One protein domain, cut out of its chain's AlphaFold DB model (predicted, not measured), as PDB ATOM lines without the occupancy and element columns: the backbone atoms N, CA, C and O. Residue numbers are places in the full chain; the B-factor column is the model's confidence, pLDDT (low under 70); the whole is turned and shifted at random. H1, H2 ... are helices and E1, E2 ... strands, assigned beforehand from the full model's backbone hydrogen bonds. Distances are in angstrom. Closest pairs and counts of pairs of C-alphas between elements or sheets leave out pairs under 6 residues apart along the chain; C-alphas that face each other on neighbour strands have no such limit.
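Overview. This is residues 12 to 62 of the 68 residues of the protein "Plug domain-containing protein" of Deltaproteobacteria bacterium (UniProt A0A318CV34). A two-strand hairpin, E1 and E2, lies at one end of a loose, flat arrangement, with the short helix H2 between it and the helix H1, while residues 12 to 18 stick out as a free arm. The printed part has 51 residues, with two named helices and then two named strands in the order H1, H2, E1, E2; the sheet, E1 - E2, is antiparallel. The class is mixed, helices and strands, with under half of the residues in named elements. The whole is loose, with a radius of gyration of the C-alphas of 12.6 A, and spans 39 by 28 by 13 A.

Along the chain. After residues 12 to 22, H1 holds residues 23 to 29, 10.0 A long, beginning at C-alpha 23 (-0.134, -25.756, 27.386). H2 holds residues 34 to 38. E1, residues 44 to 48, measures 13.1 A, and E2, residues 54 to 58, measures 12.6 A, ending at C-alpha 58 (-2.739, -11.858, 11.046).

Arrangement. E1 and E2 form a hairpin, antiparallel at 154 degrees between their directions. C-alphas 46 and 56 face each other at 4.6 A; N 57 and O 45, 2.7 A apart, are within hydrogen-bond range. Residues 57 to 58 of E2 also pair, antiparallel, with residues 61 to 62. The closest C-alphas of H2 and E2 are those of Ala 35 and Val 54, 7.0 A apart. H1 and H2 are close but not clearly touching, the C-alphas of Ile 26 and Val 37 being closest at 7.2 A. H1 is apart from E1 and E2. In H1 and H2 every O i to N i+4 pair is within hydrogen-bond range.

Size, cuts and confidence. The C-alphas farthest apart, of Asp 13 and Leu 51, are 39.3 A apart. The printed part has no cut, and its three links between named elements are tight. Residues 48 to 53 have pLDDT under 70.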
ATOM      1  N   PHE A  12     -16.061 -17.994  24.042       71.94
ATOM      2  CA  PHE A  12     -17.372 -17.914  23.394       71.94
ATOM      3  C   PHE A  12     -18.146 -16.625  23.723       71.94
ATOM      4  O   PHE A  12     -18.926 -16.154  22.904       71.94
ATOM      5  N   ASP A  13     -17.899 -16.027  24.890       76.62
ATOM      6  CA  ASP A  13     -18.645 -14.860  25.376       76.62
ATOM      7  C   ASP A  13     -18.021 -13.528  24.917       76.62
ATOM      8  O   ASP A  13     -18.403 -12.451  25.384       76.62
ATOM      9  N   LEU A  14     -17.019 -13.576  24.035       74.94
ATOM     10  CA  LEU A  14     -16.321 -12.396  23.541       74.94
ATOM     11  C   LEU A  14     -16.840 -11.973  22.172       74.94
ATOM     12  O   LEU A  14     -16.973 -12.773  21.253       74.94
ATOM     13  N   ALA A  15     -17.035 -10.664  22.008       79.19
ATOM     14  CA  ALA A  15     -17.451 -10.052  20.746       79.19
ATOM     15  C   ALA A  15     -16.343 -10.029  19.671       79.19
ATOM     16  O   ALA A  15     -16.543  -9.483  18.588       79.19
ATOM     17  N   ALA A  16     -15.164 -10.585  19.970       77.75
ATOM     18  CA  ALA A  16     -14.019 -10.624  19.077       77.75
ATOM     19  C   ALA A  16     -13.576 -12.074  18.829       77.75
ATOM     20  O   ALA A  16     -13.552 -12.879  19.762       77.75
ATOM     21  N   PRO A  17     -13.181 -12.412  17.592       77.06
ATOM     22  CA  PRO A  17     -12.661 -13.731  17.264       77.06
ATOM     23  C   PRO A  17     -11.294 -13.923  17.915       77.06
ATOM     24  O   PRO A  17     -10.345 -13.202  17.600       77.06
ATOM     25  N   MET A  18     -11.204 -14.893  18.820       80.50
ATOM     26  CA  MET A  18      -9.991 -15.167  19.577       80.50
ATOM     27  C   MET A  18      -9.688 -16.657  19.640       80.50
ATOM     28  O   MET A  18     -10.588 -17.488  19.721       80.50
ATOM     29  N   GLU A  19      -8.398 -16.964  19.640       80.81
ATOM     30  CA  GLU A  19      -7.862 -18.317  19.701       80.81
ATOM     31  C   GLU A  19      -6.864 -18.399  20.856       80.81
ATOM     32  O   GLU A  19      -6.138 -17.441  21.137       80.81
ATOM     33  N   VAL A  20      -6.874 -19.524  21.571       84.81
ATOM     34  CA  VAL A  20      -5.993 -19.769  22.716       84.81
ATOM     35  C   VAL A  20      -5.225 -21.038  22.440       84.81
ATOM     36  O   VAL A  20      -5.834 -22.088  22.277       84.81
ATOM     37  N   VAL A  21      -3.900 -20.939  22.460       83.06
ATOM     38  CA  VAL A  21      -3.039 -22.118  22.465       83.06
ATOM     39  C   VAL A  21      -2.873 -22.579  23.904       83.06
ATOM     40  O   VAL A  21      -2.364 -21.838  24.747       83.06
ATOM     41  N   SER A  22      -3.330 -23.793  24.189       85.06
ATOM     42  CA  SER A  22      -3.204 -24.407  25.509       85.06
ATOM     43  C   SER A  22      -1.793 -24.958  25.753       85.06
ATOM     44  O   SER A  22      -1.052 -25.270  24.820       85.06
ATOM     45  N   SER A  23      -1.415 -25.130  27.023       81.56
ATOM     46  CA  SER A  23      -0.134 -25.756  27.386       81.56
ATOM     47  C   SER A  23      -0.014 -27.183  26.842       81.56
ATOM     48  O   SER A  23       1.024 -27.536  26.292       81.56
ATOM     49  N   GLY A  24      -1.095 -27.969  26.885       83.50
ATOM     50  CA  GLY A  24      -1.116 -29.328  26.335       83.50
ATOM     51  C   GLY A  24      -0.882 -29.379  24.820       83.50
ATOM     52  O   GLY A  24      -0.244 -30.304  24.318       83.50
ATOM     53  N   GLU A  25      -1.334 -28.369  24.070       80.06
ATOM     54  CA  GLU A  25      -1.036 -28.262  22.637       80.06
ATOM     55  C   GLU A  25       0.421 -27.903  22.375       80.06
ATOM     56  O   GLU A  25       0.995 -28.412  21.416       80.06
ATOM     57  N   ILE A  26       1.037 -27.069  23.214       81.94
ATOM     58  CA  ILE A  26       2.467 -26.749  23.124       81.94
ATOM     59  C   ILE A  26       3.295 -28.006  23.413       81.94
ATOM     60  O   ILE A  26       4.193 -28.338  22.642       81.94
ATOM     61  N   GLU A  27       2.954 -28.743  24.470       83.12
ATOM     62  CA  GLU A  27       3.646 -29.971  24.875       83.12
ATOM     63  C   GLU A  27       3.550 -31.072  23.813       83.12
ATOM     64  O   GLU A  27       4.555 -31.693  23.476       83.12
ATOM     65  N   LYS A  28       2.371 -31.269  23.211       82.50
ATOM     66  CA  LYS A  28       2.167 -32.252  22.132       82.50
ATOM     67  C   LYS A  28       2.999 -31.949  20.883       82.50
ATOM     68  O   LYS A  28       3.372 -32.855  20.144       82.50
ATOM     69  N   ASN A  29       3.229 -30.668  20.618       79.31
ATOM     70  CA  ASN A  29       3.782 -30.179  19.362       79.31
ATOM     71  C   ASN A  29       5.262 -29.788  19.432       79.31
ATOM     72  O   ASN A  29       5.821 -29.449  18.382       79.31
ATOM     73  N   THR A  30       5.834 -29.795  20.642       83.50
ATOM     74  CA  THR A  30       7.254 -29.570  20.965       83.50
ATOM     75  C   THR A  30       7.939 -28.478  20.124       83.50
ATOM     76  O   THR A  30       8.976 -28.719  19.502       83.50
ATOM     77  N   PRO A  31       7.377 -27.255  20.070       80.31
ATOM     78  CA  PRO A  31       7.948 -26.160  19.295       80.31
ATOM     79  C   PRO A  31       9.307 -25.739  19.875       80.31
ATOM     80  O   PRO A  31       9.459 -25.592  21.087       80.31
ATOM     81  N   THR A  32      10.292 -25.482  19.015       82.50
ATOM     82  CA  THR A  32      11.624 -25.018  19.443       82.50
ATOM     83  C   THR A  32      11.693 -23.504  19.648       82.50
ATOM     84  O   THR A  32      12.670 -22.999  20.196       82.50
ATOM     85  N   ASN A  33      10.664 -22.764  19.224       79.25
ATOM     86  CA  ASN A  33      10.510 -21.335  19.490       79.25
ATOM     87  C   ASN A  33       9.022 -20.910  19.466       79.25
ATOM     88  O   ASN A  33       8.195 -21.601  18.866       79.25
ATOM     89  N   PRO A  34       8.660 -19.757  20.065       78.62
ATOM     90  CA  PRO A  34       7.273 -19.277  20.094       78.62
ATOM     91  C   PRO A  34       6.664 -19.022  18.708       78.62
ATOM     92  O   PRO A  34       5.457 -19.138  18.523       78.62
ATOM     93  N   ALA A  35       7.486 -18.698  17.711       78.69
ATOM     94  CA  ALA A  35       7.014 -18.411  16.365       78.69
ATOM     95  C   ALA A  35       6.414 -19.649  15.678       78.69
ATOM     96  O   ALA A  35       5.380 -19.556  15.022       78.69
ATOM     97  N   GLN A  36       7.000 -20.827  15.899       79.81
ATOM     98  CA  GLN A  36       6.462 -22.097  15.401       79.81
ATOM     99  C   GLN A  36       5.080 -22.431  15.964       79.81
ATOM    100  O   GLN A  36       4.328 -23.165  15.326       79.81
ATOM    101  N   VAL A  37       4.740 -21.908  17.145       84.12
ATOM    102  CA  VAL A  37       3.389 -22.038  17.702       84.12
ATOM    103  C   VAL A  37       2.409 -21.217  16.870       84.12
ATOM    104  O   VAL A  37       1.375 -21.729  16.452       84.12
ATOM    105  N   LEU A  38       2.771 -19.970  16.561       80.94
ATOM    106  CA  LEU A  38       1.933 -19.051  15.790       80.94
ATOM    107  C   LEU A  38       1.726 -19.506  14.338       80.94
ATOM    108  O   LEU A  38       0.650 -19.292  13.794       80.94
ATOM    109  N   GLN A  39       2.710 -20.166  13.718       80.00
ATOM    110  CA  GLN A  39       2.588 -20.696  12.345       80.00
ATOM    111  C   GLN A  39       1.490 -21.745  12.174       80.00
ATOM    112  O   GLN A  39       1.029 -21.969  11.058       80.00
ATOM    113  N   ARG A  40       1.111 -22.430  13.254       80.19
ATOM    114  CA  ARG A  40       0.105 -23.496  13.206       80.19
ATOM    115  C   ARG A  40      -1.317 -22.955  13.321       80.19
ATOM    116  O   ARG A  40      -2.259 -23.713  13.108       80.19
ATOM    117  N   LEU A  41      -1.467 -21.673  13.651       82.94
ATOM    118  CA  LEU A  41      -2.764 -21.048  13.844       82.94
ATOM    119  C   LEU A  41      -3.421 -20.712  12.497       82.94
ATOM    120  O   LEU A  41      -2.782 -20.109  11.624       82.94
ATOM    121  N   PRO A  42      -4.704 -21.053  12.306       79.12
ATOM    122  CA  PRO A  42      -5.433 -20.715  11.094       79.12
ATOM    123  C   PRO A  42      -5.536 -19.192  10.915       79.12
ATOM    124  O   PRO A  42      -5.913 -18.447  11.816       79.12
ATOM    125  N   GLY A  43      -5.218 -18.709   9.712       78.56
ATOM    126  CA  GLY A  43      -5.264 -17.275   9.394       78.56
ATOM    127  C   GLY A  43      -4.060 -16.463   9.888       78.56
ATOM    128  O   GLY A  43      -4.071 -15.233   9.758       78.56
ATOM    129  N   VAL A  44      -3.024 -17.137  10.403       81.12
ATOM    130  CA  VAL A  44      -1.707 -16.561  10.684       81.12
ATOM    131  C   VAL A  44      -0.730 -17.009   9.601       81.12
ATOM    132  O   VAL A  44      -0.520 -18.198   9.384       81.12
ATOM    133  N   SER A  45      -0.109 -16.052   8.918       81.00
ATOM    134  CA  SER A  45       1.034 -16.313   8.045       81.00
ATOM    135  C   SER A  45       2.280 -15.677   8.639       81.00
ATOM    136  O   SER A  45       2.220 -14.646   9.304       81.00
ATOM    137  N   MET A  46       3.433 -16.300   8.440       75.25
ATOM    138  CA  MET A  46       4.695 -15.771   8.940       75.25
ATOM    139  C   MET A  46       5.607 -15.385   7.793       75.25
ATOM    140  O   MET A  46       5.850 -16.180   6.891       75.25
ATOM    141  N   SER A  47       6.163 -14.182   7.888       72.69
ATOM    142  CA  SER A  47       7.291 -13.763   7.066       72.69
ATOM    143  C   SER A  47       8.539 -13.692   7.940       72.69
ATOM    144  O   SER A  47       8.500 -13.178   9.063       72.69
ATOM    145  N   THR A  48       9.638 -14.265   7.454       65.06
ATOM    146  CA  THR A  48      10.949 -14.135   8.091       65.06
ATOM    147  C   THR A  48      11.688 -12.996   7.397       65.06
ATOM    148  O   THR A  48      11.784 -12.951   6.171       65.06
ATOM    149  N   SER A  49      12.170 -12.021   8.164       60.22
ATOM    150  CA  SER A  49      12.958 -10.901   7.632       60.22
ATOM    151  C   SER A  49      14.359 -10.949   8.239       60.22
ATOM    152  O   SER A  49      14.686 -10.225   9.177       60.22
ATOM    153  N   GLY A  50      15.189 -11.855   7.718       58.81
ATOM    154  CA  GLY A  50      16.517 -12.159   8.261       58.81
ATOM    155  C   GLY A  50      16.494 -13.219   9.369       58.81
ATOM    156  O   GLY A  50      15.444 -13.757   9.712       58.81
ATOM    157  N   LEU A  51      17.672 -13.533   9.922       55.94
ATOM    158  CA  LEU A  51      17.872 -14.647  10.867       55.94
ATOM    159  C   LEU A  51      17.120 -14.492  12.203       55.94
ATOM    160  O   LEU A  51      16.897 -15.485  12.889       55.94
ATOM    161  N   TRP A  52      16.749 -13.263  12.572       62.09
ATOM    162  CA  TRP A  52      16.245 -12.936  13.912       62.09
ATOM    163  C   TRP A  52      14.881 -12.238  13.939       62.09
ATOM    164  O   TRP A  52      14.297 -12.141  15.015       62.09
ATOM    165  N   ASN A  53      14.340 -11.778  12.801       65.56
ATOM    166  CA  ASN A  53      13.023 -11.131  12.792       65.56
ATOM    167  C   ASN A  53      11.937 -12.075  12.289       65.56
ATOM    168  O   ASN A  53      11.941 -12.524  11.138       65.56
ATOM    169  N   VAL A  54      10.967 -12.301  13.167       70.75
ATOM    170  CA  VAL A  54       9.712 -12.976  12.870       70.75
ATOM    171  C   VAL A  54       8.611 -11.927  12.818       70.75
ATOM    172  O   VAL A  54       8.303 -11.308  13.831       70.75
ATOM    173  N   ASN A  55       8.004 -11.765  11.642       77.50
ATOM    174  CA  ASN A  55       6.888 -10.851  11.427       77.50
ATOM    175  C   ASN A  55       5.614 -11.670  11.160       77.50
ATOM    176  O   ASN A  55       5.387 -12.099  10.018       77.50
ATOM    177  N   PRO A  56       4.791 -11.934  12.196       75.44
ATOM    178  CA  PRO A  56       3.505 -12.585  12.009       75.44
ATOM    179  C   PRO A  56       2.543 -11.621  11.306       75.44
ATOM    180  O   PRO A  56       2.443 -10.443  11.645       75.44
ATOM    181  N   THR A  57       1.839 -12.139  10.310       80.69
ATOM    182  CA  THR A  57       0.766 -11.463   9.591       80.69
ATOM    183  C   THR A  57      -0.542 -12.138   9.967       80.69
ATOM    184  O   THR A  57      -0.732 -13.330   9.734       80.69
ATOM    185  N   ILE A  58      -1.446 -11.374  10.566       81.44
ATOM    186  CA  ILE A  58      -2.739 -11.858  11.046       81.44
ATOM    187  C   ILE A  58      -3.797 -11.084  10.271       81.44
ATOM    188  O   ILE A  58      -3.848  -9.858  10.349       81.44
ATOM    189  N   ARG A  59      -4.625 -11.783   9.482       80.06
ATOM    190  CA  ARG A  59      -5.678 -11.159   8.646       80.06
ATOM    191  C   ARG A  59      -5.157 -10.065   7.697       80.06
ATOM    192  O   ARG A  59      -5.807  -9.045   7.502       80.06
ATOM    193  N   GLY A  60      -3.970 -10.272   7.126       77.94
ATOM    194  CA  GLY A  60      -3.341  -9.321   6.201       77.94
ATOM    195  C   GLY A  60      -2.655  -8.125   6.869       77.94
ATOM    196  O   GLY A  60      -2.102  -7.285   6.166       77.94
ATOM    197  N   LEU A  61      -2.642  -8.052   8.203       77.44
ATOM    198  CA  LEU A  61      -1.950  -7.010   8.957       77.44
ATOM    199  C   LEU A  61      -0.662  -7.572   9.559       77.44
ATOM    200  O   LEU A  61      -0.691  -8.577  10.268       77.44
ATOM    201  N   THR A  62       0.462  -6.916   9.278       75.12
ATOM    202  CA  THR A  62       1.753  -7.207   9.914       75.12
ATOM    203  C   THR A  62       2.003  -6.241  11.068       75.12
ATOM    204  O   THR A  62       1.491  -5.119  11.079       75.12
TER     205      THR A  62